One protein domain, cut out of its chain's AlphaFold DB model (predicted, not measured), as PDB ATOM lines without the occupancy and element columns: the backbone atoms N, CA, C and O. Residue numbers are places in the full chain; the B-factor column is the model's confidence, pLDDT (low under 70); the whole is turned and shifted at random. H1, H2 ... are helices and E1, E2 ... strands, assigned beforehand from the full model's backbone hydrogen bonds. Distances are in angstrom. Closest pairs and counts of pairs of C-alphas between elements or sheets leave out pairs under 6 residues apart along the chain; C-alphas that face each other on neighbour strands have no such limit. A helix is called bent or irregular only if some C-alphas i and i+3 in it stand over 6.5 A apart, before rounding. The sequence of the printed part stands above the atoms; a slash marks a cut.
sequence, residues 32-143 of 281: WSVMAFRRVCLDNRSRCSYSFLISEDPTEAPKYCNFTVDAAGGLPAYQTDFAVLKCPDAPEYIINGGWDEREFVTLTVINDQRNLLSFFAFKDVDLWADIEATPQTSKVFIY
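What this domain is: This is residues 32 to 143 of the 281 residues of an uncharacterized protein of Colletotrichum incanum (UniProt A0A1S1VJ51). What shape do these coordinates make? One antiparallel sheet of eight strands is rolled up into a barrel that is nearly closed, its first meander, E1 E2 E3, coming round to meet E4 and E5 of the other, E4 E5 E6 E7. The short helix H1 sits toward one end of the barrel, near E1 and the first residue of E6. What is it made of, and how large is it? The printed part has 112 residues, mostly strand, in the order E1 E2 E3 E4 E5 E6 E7 H1 E8, and the sheet's order is E3 E2 E1 E8 E7 E6 E5 E4. It is compact, with a radius of gyration of the C-alphas of 13.4 A and spans of 39 by 26 by 24 A.

Where its parts are: Where do the strands run? E1 is residues 32 to 41, 26.4 A long from C-alpha 32 at (-12.804, 53.245, -23.716); E2 is 47 to 55, 26.5 A; E3 is 63 to 70, 23.6 A; and E4 is 82 to 87, 12.9 A. E5 is 90 to 100, 26.5 A; E6 is 104 to 111, 22.9 A; E7 is 116 to 123, 24.2 A; and E8 is 136 to 142, 19.3 A, ending at C-alpha 142 at (-7.522, 63.555, -17.873). Where is the helix? H1 is residues 124 to 127, 5.4 A long.

How they stand to each other: How does the sheet come round? It is a folded sheet, bent back into two leaves: E3 and E2 face E8, E7, E6, E5 and E4, with E1 as the hinge. E1 bends by 51 degrees at residue 36 and E5 by 70 degrees at residue 93. How near are its edge strands? The closest C-alphas of E3 and E4 are those of Cys 65 and Cys 87, 4.8 A apart. How is E8 paired? Its pairing is staggered: residues 136 to 138 pair with E1, N 34 and O 136 being 2.9 A apart, and residues 140 to 142 with E7, N 141 and O 117 being 2.8 A apart. Where does H1 stand? It is on the sheet at a height of 6.7 A, over none of the strands, and is too short for an O i to N i+4 pair; its one O i to N i+3 pair is within hydrogen-bond range.

The domain as a whole: How far does it reach? The two C-alphas farthest apart are those of Thr 59 and Gly 74, 43.0 A. Are there cuts or long links? The printed part has no cut, and the link from E3 to E4, 11 residues, is long. Is confidence low anywhere? The mean pLDDT of the printed part is 93.3, and no printed residue is under 70.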
ATOM      1  N   TRP A  32     -13.609  54.444 -23.499       97.88
ATOM      2  CA  TRP A  32     -12.804  53.245 -23.716       97.88
ATOM      3  C   TRP A  32     -13.598  52.007 -23.351       97.88
ATOM      4  O   TRP A  32     -14.489  52.064 -22.500       97.88
ATOM      5  N   SER A  33     -13.254  50.885 -23.974       98.19
ATOM      6  CA  SER A  33     -13.865  49.594 -23.685       98.19
ATOM      7  C   SER A  33     -12.835  48.568 -23.233       98.19
ATOM      8  O   SER A  33     -11.757  48.458 -23.815       98.19
ATOM      9  N   VAL A  34     -13.205  47.788 -22.218       98.12
ATOM     10  CA  VAL A  34     -12.481  46.595 -21.775       98.12
ATOM     11  C   VAL A  34     -13.328  45.374 -22.115       98.12
ATOM     12  O   VAL A  34     -14.504  45.303 -21.754       98.12
ATOM     13  N   MET A  35     -12.730  44.423 -22.825       97.06
ATOM     14  CA  MET A  35     -13.386  43.204 -23.308       97.06
ATOM     15  C   MET A  35     -12.524  41.968 -23.042       97.06
ATOM     16  O   MET A  35     -11.332  42.094 -22.754       97.06
ATOM     17  N   ALA A  36     -13.136  40.781 -23.117       95.88
ATOM     18  CA  ALA A  36     -12.489  39.499 -22.817       95.88
ATOM     19  C   ALA A  36     -11.752  39.506 -21.461       95.88
ATOM     20  O   ALA A  36     -10.660  38.949 -21.327       95.88
ATOM     21  N   PHE A  37     -12.310  40.209 -20.465       97.12
ATOM     22  CA  PHE A  37     -11.681  40.298 -19.155       97.12
ATOM     23  C   PHE A  37     -11.894  39.003 -18.397       97.12
ATOM     24  O   PHE A  37     -13.027  38.617 -18.123       97.12
ATOM     25  N   ARG A  38     -10.792  38.340 -18.067       95.88
ATOM     26  CA  ARG A  38     -10.792  37.061 -17.365       95.88
ATOM     27  C   ARG A  38      -9.692  37.008 -16.321       95.88
ATOM     28  O   ARG A  38      -8.663  37.687 -16.435       95.88
ATOM     29  N   ARG A  39      -9.902  36.146 -15.329       95.94
ATOM     30  CA  ARG A  39      -8.946  35.845 -14.267       95.94
ATOM     31  C   ARG A  39      -8.805  34.336 -14.106       95.94
ATOM     32  O   ARG A  39      -9.784  33.629 -13.889       95.94
ATOM     33  N   VAL A  40      -7.563  33.865 -14.132       96.00
ATOM     34  CA  VAL A  40      -7.207  32.460 -13.906       96.00
ATOM     35  C   VAL A  40      -6.307  32.371 -12.690       96.00
ATOM     36  O   VAL A  40      -5.211  32.928 -12.686       96.00
ATOM     37  N   CYS A  41      -6.750  31.671 -11.655       95.50
ATOM     38  CA  CYS A  41      -5.980  31.491 -10.430       95.50
ATOM     39  C   CYS A  41      -5.422  30.073 -10.333       95.50
ATOM     40  O   CYS A  41      -6.051  29.122 -10.788       95.50
ATOM     41  N   LEU A  42      -4.256  29.933  -9.702       95.19
ATOM     42  CA  LEU A  42      -3.764  28.624  -9.275       95.19
ATOM     43  C   LEU A  42      -4.737  27.994  -8.267       95.19
ATOM     44  O   LEU A  42      -5.401  28.716  -7.521       95.19
ATOM     45  N   ASP A  43      -4.747  26.663  -8.166       93.81
ATOM     46  CA  ASP A  43      -5.628  25.923  -7.244       93.81
ATOM     47  C   ASP A  43      -5.478  26.376  -5.785       93.81
ATOM     48  O   ASP A  43      -6.448  26.503  -5.039       93.81
ATOM     49  N   ASN A  44      -4.242  26.687  -5.385       93.44
ATOM     50  CA  ASN A  44      -3.915  27.188  -4.051       93.44
ATOM     51  C   ASN A  44      -4.205  28.691  -3.867       93.44
ATOM     52  O   ASN A  44      -3.905  29.236  -2.808       93.44
ATOM     53  N   ARG A  45      -4.733  29.369  -4.895       93.50
ATOM     54  CA  ARG A  45      -5.098  30.799  -4.922       93.50
ATOM     55  C   ARG A  45      -3.949  31.759  -4.591       93.50
ATOM     56  O   ARG A  45      -4.184  32.933  -4.316       93.50
ATOM     57  N   SER A  46      -2.708  31.272  -4.640       96.62
ATOM     58  CA  SER A  46      -1.505  32.056  -4.334       96.62
ATOM     59  C   SER A  46      -1.132  33.042  -5.438       96.62
ATOM     60  O   SER A  46      -0.407  33.994  -5.180       96.62
ATOM     61  N   ARG A  47      -1.629  32.818  -6.657       97.12
ATOM     62  CA  ARG A  47      -1.382  33.654  -7.830       97.12
ATOM     63  C   ARG A  47      -2.590  33.626  -8.749       97.12
ATOM     64  O   ARG A  47      -3.150  32.553  -8.983       97.12
ATOM     65  N   CYS A  48      -2.934  34.780  -9.301       96.38
ATOM     66  CA  CYS A  48      -3.937  34.926 -10.344       96.38
ATOM     67  C   CYS A  48      -3.348  35.674 -11.540       96.38
ATOM     68  O   CYS A  48      -2.655  36.674 -11.381       96.38
ATOM     69  N   SER A  49      -3.628  35.177 -12.738       96.38
ATOM     70  CA  SER A  49      -3.311  35.824 -14.005       96.38
ATOM     71  C   SER A  49      -4.558  36.527 -14.509       96.38
ATOM     72  O   SER A  49      -5.615  35.907 -14.612       96.38
ATOM     73  N   TYR A  50      -4.431  37.807 -14.819       96.56
ATOM     74  CA  TYR A  50      -5.483  38.613 -15.417       96.56
ATOM     75  C   TYR A  50      -5.143  38.841 -16.882       96.56
ATOM     76  O   TYR A  50      -3.978  39.054 -17.227       96.56
ATOM     77  N   SER A  51      -6.155  38.816 -17.744       97.00
ATOM     78  CA  SER A  51      -5.991  39.222 -19.136       97.00
ATOM     79  C   SER A  51      -7.253  39.859 -19.684       97.00
ATOM     80  O   SER A  51      -8.348  39.437 -19.318       97.00
ATOM     81  N   PHE A  52      -7.089  40.845 -20.557       97.94
ATOM     82  CA  PHE A  52      -8.174  41.547 -21.235       97.94
ATOM     83  C   PHE A  52      -7.666  42.261 -22.487       97.94
ATOM     84  O   PHE A  52      -6.466  42.322 -22.767       97.94
ATOM     85  N   LEU A  53      -8.613  42.816 -23.229       98.25
ATOM     86  CA  LEU A  53      -8.418  43.625 -24.419       98.25
ATOM     87  C   LEU A  53      -8.907  45.056 -24.149       98.25
ATOM     88  O   LEU A  53      -9.989  45.244 -23.593       98.25
ATOM     89  N   ILE A  54      -8.116  46.049 -24.552       98.50
ATOM     90  CA  ILE A  54      -8.389  47.483 -24.404       98.50
ATOM     91  C   ILE A  54      -8.689  48.063 -25.790       98.50
ATOM     92  O   ILE A  54      -7.872  47.935 -26.699       98.50
ATOM     93  N   SER A  55      -9.838  48.713 -25.963       98.00
ATOM     94  CA  SER A  55     -10.194  49.451 -27.183       98.00
ATOM     95  C   SER A  55     -10.449  50.913 -26.830       98.00
ATOM     96  O   SER A  55     -11.369  51.220 -26.071       98.00
ATOM     97  N   GLU A  56      -9.614  51.801 -27.366       96.38
ATOM     98  CA  GLU A  56      -9.833  53.254 -27.310       96.38
ATOM     99  C   GLU A  56     -10.691  53.731 -28.490       96.38
ATOM    100  O   GLU A  56     -11.509  54.633 -28.340       96.38
ATOM    101  N   ASP A  57     -10.546  53.067 -29.640       92.94
ATOM    102  CA  ASP A  57     -11.330  53.285 -30.852       92.94
ATOM    103  C   ASP A  57     -11.952  51.944 -31.298       92.94
ATOM    104  O   ASP A  57     -11.220  50.963 -31.474       92.94
ATOM    105  N   PRO A  58     -13.284  51.857 -31.478       89.94
ATOM    106  CA  PRO A  58     -13.948  50.633 -31.933       89.94
ATOM    107  C   PRO A  58     -13.615  50.246 -33.385       89.94
ATOM    108  O   PRO A  58     -13.962  49.146 -33.813       89.94
ATOM    109  N   THR A  59     -12.992  51.137 -34.161       92.69
ATOM    110  CA  THR A  59     -12.550  50.884 -35.540       92.69
ATOM    111  C   THR A  59     -11.133  50.314 -35.623       92.69
ATOM    112  O   THR A  59     -10.750  49.778 -36.664       92.69
ATOM    113  N   GLU A  60     -10.370  50.374 -34.528       94.12
ATOM    114  CA  GLU A  60      -9.019  49.828 -34.438       94.12
ATOM    115  C   GLU A  60      -8.989  48.468 -33.726       94.12
ATOM    116  O   GLU A  60      -9.876  48.104 -32.952       94.12
ATOM    117  N   ALA A  61      -7.931  47.694 -33.983       95.88
ATOM    118  CA  ALA A  61      -7.719  46.432 -33.288       95.88
ATOM    119  C   ALA A  61      -7.422  46.686 -31.794       95.88
ATOM    120  O   ALA A  61      -6.518  47.471 -31.484       95.88
ATOM    121  N   PRO A  62      -8.120  46.006 -30.863       97.56
ATOM    122  CA  PRO A  62      -7.899  46.207 -29.440       97.56
ATOM    123  C   PRO A  62      -6.516  45.711 -29.005       97.56
ATOM    124  O   PRO A  62      -5.959  44.758 -29.555       97.56
ATOM    125  N   LYS A  63      -5.966  46.353 -27.978       98.00
ATOM    126  CA  LYS A  63      -4.654  46.054 -27.404       98.00
ATOM    127  C   LYS A  63      -4.775  45.006 -26.310       98.00
ATOM    128  O   LYS A  63      -5.625  45.121 -25.431       98.00
ATOM    129  N   TYR A  64      -3.920  43.992 -26.351       97.88
ATOM    130  CA  TYR A  64      -3.899  42.937 -25.345       97.88
ATOM    131  C   TYR A  64      -3.100  43.355 -24.114       97.88
ATOM    132  O   TYR A  64      -2.010  43.916 -24.219       97.88
ATOM    133  N   CYS A  65      -3.643  43.053 -22.938       98.12
ATOM    134  CA  CYS A  65      -2.959  43.227 -21.672       98.12
ATOM    135  C   CYS A  65      -3.066  41.956 -20.839       98.12
ATOM    136  O   CYS A  65      -4.149  41.383 -20.695       98.12
ATOM    137  N   ASN A  66      -1.949  41.551 -20.243       97.38
ATOM    138  CA  ASN A  66      -1.913  40.521 -19.222       97.38
ATOM    139  C   ASN A  66      -0.934  40.876 -18.101       97.38
ATOM    140  O   ASN A  66       0.036  41.607 -18.293       97.38
ATOM    141  N   PHE A  67      -1.208  40.355 -16.910       96.56
ATOM    142  CA  PHE A  67      -0.316  40.446 -15.758       96.56
ATOM    143  C   PHE A  67      -0.689  39.403 -14.707       96.56
ATOM    144  O   PHE A  67      -1.764  38.803 -14.746       96.56
ATOM    145  N   THR A  68       0.201  39.205 -13.741       96.94
ATOM    146  CA  THR A  68      -0.022  38.316 -12.600       96.94
ATOM    147  C   THR A  68      -0.055  39.102 -11.301       96.94
ATOM    148  O   THR A  68       0.758  40.002 -11.101       96.94
ATOM    149  N   VAL A  69      -0.950  38.708 -10.406       95.19
ATOM    150  CA  VAL A  69      -1.039  39.195  -9.029       95.19
ATOM    151  C   VAL A  69      -0.765  38.015  -8.106       95.19
ATOM    152  O   VAL A  69      -1.339  36.939  -8.290       95.19
ATOM    153  N   ASP A  70       0.131  38.204  -7.142       94.75
ATOM    154  CA  ASP A  70       0.419  37.233  -6.086       94.75
ATOM    155  C   ASP A  70      -0.410  37.552  -4.835       94.75
ATOM    156  O   ASP A  70      -0.752  38.704  -4.579       94.75
ATOM    157  N   ALA A  71      -0.713  36.525  -4.044       90.56
ATOM    158  CA  ALA A  71      -1.350  36.667  -2.744       90.56
ATOM    159  C   ALA A  71      -0.478  37.530  -1.825       90.56
ATOM    160  O   ALA A  71       0.716  37.268  -1.652       90.56
ATOM    161  N   ALA A  72      -1.078  38.547  -1.211       80.88
ATOM    162  CA  ALA A  72      -0.390  39.448  -0.299       80.88
ATOM    163  C   ALA A  72      -1.284  39.821   0.887       80.88
ATOM    164  O   ALA A  72      -2.506  39.733   0.826       80.88
ATOM    165  N   GLY A  73      -0.671  40.213   2.007       79.75
ATOM    166  CA  GLY A  73      -1.419  40.669   3.186       79.75
ATOM    167  C   GLY A  73      -2.322  39.605   3.824       79.75
ATOM    168  O   GLY A  73      -3.284  39.958   4.495       79.75
ATOM    169  N   GLY A  74      -2.040  38.314   3.606       85.31
ATOM    170  CA  GLY A  74      -2.884  37.209   4.082       85.31
ATOM    171  C   GLY A  74      -4.163  36.999   3.263       85.31
ATOM    172  O   GLY A  74      -4.960  36.128   3.605       85.31
ATOM    173  N   LEU A  75      -4.348  37.761   2.184       87.94
ATOM    174  CA  LEU A  75      -5.450  37.606   1.247       87.94
ATOM    175  C   LEU A  75      -5.019  36.730   0.066       87.94
ATOM    176  O   LEU A  75      -3.855  36.762  -0.342       87.94
ATOM    177  N   PRO A  76      -5.936  35.938  -0.508       94.56
ATOM    178  CA  PRO A  76      -5.660  35.241  -1.752       94.56
ATOM    179  C   PRO A  76      -5.439  36.245  -2.892       94.56
ATOM    180  O   PRO A  76      -5.927  37.376  -2.857       94.56
ATOM    181  N   ALA A  77      -4.745  35.817  -3.947       94.75
ATOM    182  CA  ALA A  77      -4.365  36.693  -5.058       94.75
ATOM    183  C   ALA A  77      -5.561  37.390  -5.733       94.75
ATOM    184  O   ALA A  77      -5.440  38.517  -6.198       94.75
ATOM    185  N   TYR A  78      -6.732  36.747  -5.751       93.56
ATOM    186  CA  TYR A  78      -7.948  37.304  -6.345       93.56
ATOM    187  C   TYR A  78      -8.598  38.424  -5.513       93.56
ATOM    188  O   TYR A  78      -9.447  39.136  -6.045       93.56
ATOM    189  N   GLN A  79      -8.186  38.580  -4.247       93.88
ATOM    190  CA  GLN A  79      -8.608  39.633  -3.313       93.88
ATOM    191  C   GLN A  79      -7.477  40.628  -3.008       93.88
ATOM    192  O   GLN A  79      -7.524  41.339  -2.010       93.88
ATOM    193  N   THR A  80      -6.418  40.632  -3.819       86.50
ATOM    194  CA  THR A  80      -5.247  41.484  -3.602       86.50
ATOM    195  C   THR A  80      -5.288  42.682  -4.546       86.50
ATOM    196  O   THR A  80      -5.511  42.525  -5.748       86.50
ATOM    197  N   ASP A  81      -5.040  43.874  -4.007       86.88
ATOM    198  CA  ASP A  81      -4.908  45.099  -4.793       86.88
ATOM    199  C   ASP A  81      -3.617  45.106  -5.616       86.88
ATOM    200  O   ASP A  81      -2.581  44.572  -5.212       86.88
ATOM    201  N   PHE A  82      -3.658  45.763  -6.770       88.56
ATOM    202  CA  PHE A  82      -2.525  45.882  -7.674       88.56
ATOM    203  C   PHE A  82      -2.394  47.298  -8.228       88.56
ATOM    204  O   PHE A  82      -3.369  47.980  -8.540       88.56
ATOM    205  N   ALA A  83      -1.155  47.756  -8.374       90.81
ATOM    206  CA  ALA A  83      -0.865  49.093  -8.863       90.81
ATOM    207  C   ALA A  83       0.400  49.105  -9.717       90.81
ATOM    208  O   ALA A  83       1.343  48.351  -9.482       90.81
ATOM    209  N   VAL A  84       0.423  50.026 -10.676       90.69
ATOM    210  CA  VAL A  84       1.541  50.317 -11.574       90.69
ATOM    211  C   VAL A  84       1.949  49.087 -12.396       90.69
ATOM    212  O   VAL A  84       3.121  48.899 -12.727       90.69
ATOM    213  N   LEU A  85       0.981  48.234 -12.746       91.19
ATOM    214  CA  LEU A  85       1.231  47.069 -13.589       91.19
ATOM    215  C   LEU A  85       1.315  47.492 -15.052       91.19
ATOM    216  O   LEU A  85       0.488  48.252 -15.546       91.19
ATOM    217  N   LYS A  86       2.338  47.007 -15.750       93.75
ATOM    218  CA  LYS A  86       2.540  47.258 -17.179       93.75
ATOM    219  C   LYS A  86       1.955  46.115 -17.995       93.75
ATOM    220  O   LYS A  86       2.101  44.961 -17.605       93.75
ATOM    221  N   CYS A  87       1.360  46.444 -19.137       94.62
ATOM    222  CA  CYS A  87       0.947  45.464 -20.136       94.62
ATOM    223  C   CYS A  87       2.148  45.165 -21.056       94.62
ATOM    224  O   CYS A  87       2.595  46.079 -21.752       94.62
ATOM    225  N   PRO A  88       2.699  43.936 -21.074       92.12
ATOM    226  CA  PRO A  88       3.885  43.614 -21.873       92.12
ATOM    227  C   PRO A  88       3.725  43.913 -23.370       92.12
ATOM    228  O   PRO A  88       4.637  44.466 -23.978       92.12
ATOM    229  N   ASP A  89       2.548  43.622 -23.929       92.75
ATOM    230  CA  ASP A  89       2.237  43.799 -25.356       92.75
ATOM    231  C   ASP A  89       1.647  45.182 -25.695       92.75
ATOM    232  O   ASP A  89       1.347  45.470 -26.855       92.75
ATOM    233  N   ALA A  90       1.478  46.046 -24.689       95.19
ATOM    234  CA  ALA A  90       0.920  47.390 -24.832       95.19
ATOM    235  C   ALA A  90       1.525  48.346 -23.770       95.19
ATOM    236  O   ALA A  90       0.850  48.740 -22.811       95.19
ATOM    237  N   PRO A  91       2.831  48.673 -23.872       94.12
ATOM    238  CA  PRO A  91       3.613  49.332 -22.813       94.12
ATOM    239  C   PRO A  91       3.169  50.766 -22.466       94.12
ATOM    240  O   PRO A  91       3.553  51.296 -21.412       94.12
ATOM    241  N   GLU A  92       2.381  51.395 -23.339       95.00
ATOM    242  CA  GLU A  92       1.700  52.669 -23.112       95.00
ATOM    243  C   GLU A  92       0.676  52.603 -21.972       95.00
ATOM    244  O   GLU A  92       0.409  53.630 -21.341       95.00
ATOM    245  N   TYR A  93       0.166  51.408 -21.653       96.88
ATOM    246  CA  TYR A  93      -0.806  51.221 -20.588       96.88
ATOM    247  C   TYR A  93      -0.171  50.928 -19.232       96.88
ATOM    248  O   TYR A  93       0.789  50.163 -19.089       96.88
ATOM    249  N   ILE A  94      -0.761  51.536 -18.208       95.50
ATOM    250  CA  ILE A  94      -0.534  51.238 -16.799       95.50
ATOM    251  C   ILE A  94      -1.871  50.842 -16.192       95.50
ATOM    252  O   ILE A  94      -2.874  51.535 -16.368       95.50
ATOM    253  N   ILE A  95      -1.869  49.738 -15.460       96.56
ATOM    254  CA  ILE A  95      -3.050  49.169 -14.838       96.56
ATOM    255  C   ILE A  95      -2.936  49.279 -13.322       96.56
ATOM    256  O   ILE A  95      -1.950  48.842 -12.717       96.56
ATOM    257  N   ASN A  96      -3.982  49.829 -12.717       93.50
ATOM    258  CA  ASN A  96      -4.234  49.748 -11.283       93.50
ATOM    259  C   ASN A  96      -5.582  49.073 -11.056       93.50
ATOM    260  O   ASN A  96      -6.438  49.075 -11.939       93.50
ATOM    261  N   GLY A  97      -5.804  48.541  -9.870       91.50
ATOM    262  CA  GLY A  97      -7.069  47.921  -9.533       91.50
ATOM    263  C   GLY A  97      -6.995  47.167  -8.227       91.50
ATOM    264  O   GLY A  97      -6.006  47.233  -7.497       91.50
ATOM    265  N   GLY A  98      -8.068  46.459  -7.931       89.50
ATOM    266  CA  GLY A  98      -8.187  45.761  -6.668       89.50
ATOM    267  C   GLY A  98      -9.564  45.181  -6.456       89.50
ATOM    268  O   GLY A  98     -10.469  45.394  -7.269       89.50
ATOM    269  N   TRP A  99      -9.698  44.436  -5.370       90.94
ATOM    270  CA  TRP A  99     -10.936  43.773  -4.987       90.94
ATOM    271  C   TRP A  99     -11.574  44.513  -3.814       90.94
ATOM    272  O   TRP A  99     -10.902  44.876  -2.854       90.94
ATOM    273  N   ASP A 100     -12.881  44.729  -3.892       86.12
ATOM    274  CA  ASP A 100     -13.674  45.355  -2.838       86.12
ATOM    275  C   ASP A 100     -14.507  44.297  -2.105       86.12
ATOM    276  O   ASP A 100     -15.013  43.349  -2.712       86.12
ATOM    277  N   GLU A 101     -14.699  44.493  -0.799       85.19
ATOM    278  CA  GLU A 101     -15.474  43.606   0.080       85.19
ATOM    279  C   GLU A 101     -16.939  43.409  -0.340       85.19
ATOM    280  O   GLU A 101     -17.582  42.452   0.085       85.19
ATOM    281  N   ARG A 102     -17.459  44.274  -1.217       83.19
ATOM    282  CA  ARG A 102     -18.776  44.150  -1.857       83.19
ATOM    283  C   ARG A 102     -18.745  43.307  -3.140       83.19
ATOM    284  O   ARG A 102     -19.640  43.438  -3.972       83.19
ATOM    285  N   GLU A 103     -17.730  42.460  -3.301       89.06
ATOM    286  CA  GLU A 103     -17.607  41.448  -4.358       89.06
ATOM    287  C   GLU A 103     -17.466  42.023  -5.780       89.06
ATOM    288  O   GLU A 103     -18.040  41.510  -6.747       89.06
ATOM    289  N   PHE A 104     -16.665  43.079  -5.937       90.75
ATOM    290  CA  PHE A 104     -16.297  43.598  -7.255       90.75
ATOM    291  C   PHE A 104     -14.796  43.835  -7.397       90.75
ATOM    292  O   PHE A 104     -14.093  44.130  -6.435       90.75
ATOM    293  N   VAL A 105     -14.313  43.726  -8.632       92.19
ATOM    294  CA  VAL A 105     -12.951  44.056  -9.040       92.19
ATOM    295  C   VAL A 105     -12.979  45.382  -9.782       92.19
ATOM    296  O   VAL A 105     -13.689  45.534 -10.778       92.19
ATOM    297  N   THR A 106     -12.188  46.338  -9.314       94.19
ATOM    298  CA  THR A 106     -11.972  47.615  -9.999       94.19
ATOM    299  C   THR A 106     -10.755  47.545 -10.901       94.19
ATOM    300  O   THR A 106      -9.769  46.872 -10.596       94.19
ATOM    301  N   LEU A 107     -10.818  48.272 -12.012       94.12
ATOM    302  CA  LEU A 107      -9.728  48.408 -12.962       94.12
ATOM    303  C   LEU A 107      -9.620  49.875 -13.381       94.12
ATOM    304  O   LEU A 107     -10.573  50.461 -13.886       94.12
ATOM    305  N   THR A 108      -8.452  50.471 -13.182       96.06
ATOM    306  CA  THR A 108      -8.083  51.764 -13.754       96.06
ATOM    307  C   THR A 108      -7.084  51.512 -14.869       96.06
ATOM    308  O   THR A 108      -5.975  51.040 -14.614       96.06
ATOM    309  N   VAL A 109      -7.479  51.837 -16.094       96.94
ATOM    310  CA  VAL A 109      -6.620  51.764 -17.278       96.94
ATOM    311  C   VAL A 109      -6.089  53.162 -17.544       96.94
ATOM    312  O   VAL A 109      -6.876  54.088 -17.714       96.94
ATOM    313  N   ILE A 110      -4.770  53.329 -17.561       96.00
ATOM    314  CA  ILE A 110      -4.099  54.613 -17.793       96.00
ATOM    315  C   ILE A 110      -3.295  54.498 -19.083       96.00
ATOM    316  O   ILE A 110      -2.434  53.628 -19.167       96.00
ATOM    317  N   ASN A 111      -3.521  55.388 -20.049       96.25
ATOM    318  CA  ASN A 111      -2.627  55.577 -21.192       96.25
ATOM    319  C   ASN A 111      -1.650  56.713 -20.861       96.25
ATOM    320  O   ASN A 111      -2.007  57.897 -20.886       96.25
ATOM    321  N   ASP A 112      -0.415  56.344 -20.529       90.06
ATOM    322  CA  ASP A 112       0.621  57.271 -20.057       90.06
ATOM    323  C   ASP A 112       1.049  58.267 -21.149       90.06
ATOM    324  O   ASP A 112       1.366  59.420 -20.868       90.06
ATOM    325  N   GLN A 113       0.992  57.857 -22.420       93.00
ATOM    326  CA  GLN A 113       1.361  58.713 -23.549       93.00
ATOM    327  C   GLN A 113       0.313  59.797 -23.807       93.00
ATOM    328  O   GLN A 113       0.657  60.946 -24.093       93.00
ATOM    329  N   ARG A 114      -0.970  59.440 -23.682       93.44
ATOM    330  CA  ARG A 114      -2.091  60.367 -23.887       93.44
ATOM    331  C   ARG A 114      -2.427  61.186 -22.638       93.44
ATOM    332  O   ARG A 114      -3.136  62.179 -22.753       93.44
ATOM    333  N   ASN A 115      -1.890  60.818 -21.469       92.19
ATOM    334  CA  ASN A 115      -2.273  61.368 -20.162       92.19
ATOM    335  C   ASN A 115      -3.784  61.242 -19.917       92.19
ATOM    336  O   ASN A 115      -4.446  62.188 -19.483       92.19
ATOM    337  N   LEU A 116      -4.330  60.066 -20.221       94.69
ATOM    338  CA  LEU A 116      -5.747  59.753 -20.076       94.69
ATOM    339  C   LEU A 116      -5.922  58.502 -19.218       94.69
ATOM    340  O   LEU A 116      -5.045  57.638 -19.182       94.69
ATOM    341  N   LEU A 117      -7.061  58.395 -18.539       95.25
ATOM    342  CA  LEU A 117      -7.451  57.185 -17.827       95.25
ATOM    343  C   LEU A 117      -8.940  56.888 -17.967       95.25
ATOM    344  O   LEU A 117      -9.737  57.781 -18.251       95.25
ATOM    345  N   SER A 118      -9.317  55.645 -17.703       94.69
ATOM    346  CA  SER A 118     -10.709  55.219 -17.587       94.69
ATOM    347  C   SER A 118     -10.873  54.189 -16.465       94.69
ATOM    348  O   SER A 118      -9.925  53.476 -16.119       94.69
ATOM    349  N   PHE A 119     -12.069  54.138 -15.874       94.25
ATOM    350  CA  PHE A 119     -12.400  53.288 -14.727       94.25
ATOM    351  C   PHE A 119     -13.436  52.235 -15.110       94.25
ATOM    352  O   PHE A 119     -14.477  52.572 -15.670       94.25
ATOM    353  N   PHE A 120     -13.197  50.986 -14.732       96.00
ATOM    354  CA  PHE A 120     -14.094  49.855 -14.958       96.00
ATOM    355  C   PHE A 120     -14.305  49.093 -13.649       96.00
ATOM    356  O   PHE A 120     -13.451  49.128 -12.757       96.00
ATOM    357  N   ALA A 121     -15.440  48.408 -13.524       95.06
ATOM    358  CA  ALA A 121     -15.763  47.641 -12.327       95.06
ATOM    359  C   ALA A 121     -16.570  46.397 -12.691       95.06
ATOM    360  O   ALA A 121     -17.701  46.498 -13.160       95.06
ATOM    361  N   PHE A 122     -16.011  45.222 -12.446       94.56
ATOM    362  CA  PHE A 122     -16.610  43.931 -12.782       94.56
ATOM    363  C   PHE A 122     -17.009  43.204 -11.505       94.56
ATOM    364  O   PHE A 122     -16.334  43.349 -10.488       94.56
ATOM    365  N   LYS A 123     -18.079  42.407 -11.526       94.31
ATOM    366  CA  LYS A 123     -18.386  41.571 -10.363       94.31
ATOM    367  C   LYS A 123     -17.342  40.471 -10.255       94.31
ATOM    368  O   LYS A 123     -16.921  39.908 -11.262       94.31
ATOM    369  N   ASP A 124     -16.955  40.134  -9.033       92.12
ATOM    370  CA  ASP A 124     -15.942  39.107  -8.790       92.12
ATOM    371  C   ASP A 124     -16.371  37.734  -9.338       92.12
ATOM    372  O   ASP A 124     -15.563  36.990  -9.898       92.12
ATOM    373  N   VAL A 125     -17.674  37.446  -9.253       92.25
ATOM    374  CA  VAL A 125     -18.298  36.225  -9.785       92.25
ATOM    375  C   VAL A 125     -18.224  36.114 -11.309       92.25
ATOM    376  O   VAL A 125     -18.170  34.998 -11.818       92.25
ATOM    377  N   ASP A 126     -18.160  37.238 -12.033       91.81
ATOM    378  CA  ASP A 126     -18.065  37.249 -13.502       91.81
ATOM    379  C   ASP A 126     -16.642  36.914 -13.985       91.81
ATOM    380  O   ASP A 126     -16.428  36.669 -15.167       91.81
ATOM    381  N   LEU A 127     -15.665  36.904 -13.069       91.31
ATOM    382  CA  LEU A 127     -14.250  36.614 -13.324       91.31
ATOM    383  C   LEU A 127     -13.809  35.289 -12.692       91.31
ATOM    384  O   LEU A 127     -12.612  35.024 -12.550       91.31
ATOM    385  N   TRP A 128     -14.753  34.484 -12.211       84.81
ATOM    386  CA  TRP A 128     -14.458  33.193 -11.605       84.81
ATOM    387  C   TRP A 128     -14.462  32.084 -12.664       84.81
ATOM    388  O   TRP A 128     -15.196  32.150 -13.645       84.81
ATOM    389  N   ALA A 129     -13.651  31.044 -12.449       77.56
ATOM    390  CA  ALA A 129     -13.597  29.845 -13.294       77.56
ATOM    391  C   ALA A 129     -13.236  30.075 -14.782       77.56
ATOM    392  O   ALA A 129     -13.764  29.378 -15.643       77.56
ATOM    393  N   ASP A 130     -12.318  31.007 -15.075       80.12
ATOM    394  CA  ASP A 130     -11.844  31.301 -16.448       80.12
ATOM    395  C   ASP A 130     -12.965  31.750 -17.410       80.12
ATOM    396  O   ASP A 130     -12.882  31.597 -18.626       80.12
ATOM    397  N   ILE A 131     -14.040  32.314 -16.856       86.12
ATOM    398  CA  ILE A 131     -15.121  32.908 -17.636       86.12
ATOM    399  C   ILE A 131     -14.713  34.329 -18.038       86.12
ATOM    400  O   ILE A 131     -14.139  35.081 -17.248       86.12
ATOM    401  N   GLU A 132     -15.008  34.689 -19.287       92.44
ATOM    402  CA  GLU A 132     -14.874  36.062 -19.762       92.44
ATOM    403  C   GLU A 132     -16.057  36.904 -19.279       92.44
ATOM    404  O   GLU A 132     -17.221  36.591 -19.544       92.44
ATOM    405  N   ALA A 133     -15.757  38.009 -18.601       94.62
ATOM    406  CA  ALA A 133     -16.768  38.958 -18.182       94.62
ATOM    407  C   ALA A 133     -17.362  39.716 -19.379       94.62
ATOM    408  O   ALA A 133     -16.707  39.959 -20.398       94.62
ATOM    409  N   THR A 134     -18.613  40.152 -19.213       95.62
ATOM    410  CA  THR A 134     -19.297  41.007 -20.193       95.62
ATOM    411  C   THR A 134     -18.469  42.274 -20.452       95.62
ATOM    412  O   THR A 134     -18.062  42.919 -19.481       95.62
ATOM    413  N   PRO A 135     -18.242  42.672 -21.720       97.00
ATOM    414  CA  PRO A 135     -17.517  43.896 -22.036       97.00
ATOM    415  C   PRO A 135     -18.115  45.129 -21.353       97.00
ATOM    416  O   PRO A 135     -19.336  45.271 -21.262       97.00
ATOM    417  N   GLN A 136     -17.254  46.041 -20.909       97.44
ATOM    418  CA  GLN A 136     -17.662  47.315 -20.322       97.44
ATOM    419  C   GLN A 136     -17.075  48.482 -21.094       97.44
ATOM    420  O   GLN A 136     -15.927  48.433 -21.527       97.44
ATOM    421  N   THR A 137     -17.853  49.555 -21.192       97.56
ATOM    422  CA  THR A 137     -17.436  50.839 -21.751       97.56
ATOM    423  C   THR A 137     -17.529  51.897 -20.663       97.56
ATOM    424  O   THR A 137     -18.506  51.934 -19.915       97.56
ATOM    425  N   SER A 138     -16.528  52.764 -20.572       95.19
ATOM    426  CA  SER A 138     -16.469  53.812 -19.558       95.19
ATOM    427  C   SER A 138     -15.904  55.103 -20.129       95.19
ATOM    428  O   SER A 138     -15.185  55.098 -21.129       95.19
ATOM    429  N   LYS A 139     -16.255  56.226 -19.497       94.56
ATOM    430  CA  LYS A 139     -15.779  57.548 -19.907       94.56
ATOM    431  C   LYS A 139     -14.278  57.680 -19.651       94.56
ATOM    432  O   LYS A 139     -13.723  57.047 -18.748       94.56
ATOM    433  N   VAL A 140     -13.644  58.551 -20.422       95.50
ATOM    434  CA  VAL A 140     -12.227  58.884 -20.285       95.50
ATOM    435  C   VAL A 140     -12.049  60.196 -19.525       95.50
ATOM    436  O   VAL A 140     -12.790  61.159 -19.722       95.50
ATOM    437  N   PHE A 141     -11.029  60.242 -18.675       91.88
ATOM    438  CA  PHE A 141     -10.666  61.389 -17.852       91.88
ATOM    439  C   PHE A 141      -9.212  61.786 -18.086       91.88
ATOM    440  O   PHE A 141      -8.374  60.956 -18.441       91.88
ATOM    441  N   ILE A 142      -8.896  63.056 -17.850       90.50
ATOM    442  CA  ILE A 142      -7.522  63.555 -17.873       90.50
ATOM    443  C   ILE A 142      -6.781  62.966 -16.672       90.50
ATOM    444  O   ILE A 142      -7.190  63.154 -15.526       90.50
ATOM    445  N   TYR A 143      -5.668  62.285 -16.934       86.19
ATOM    446  CA  TYR A 143      -4.750  61.806 -15.911       86.19
ATOM    447  C   TYR A 143      -3.678  62.875 -15.659       86.19
ATOM    448  O   TYR A 143      -2.803  63.081 -16.502       86.19
TER     449      TYR A 143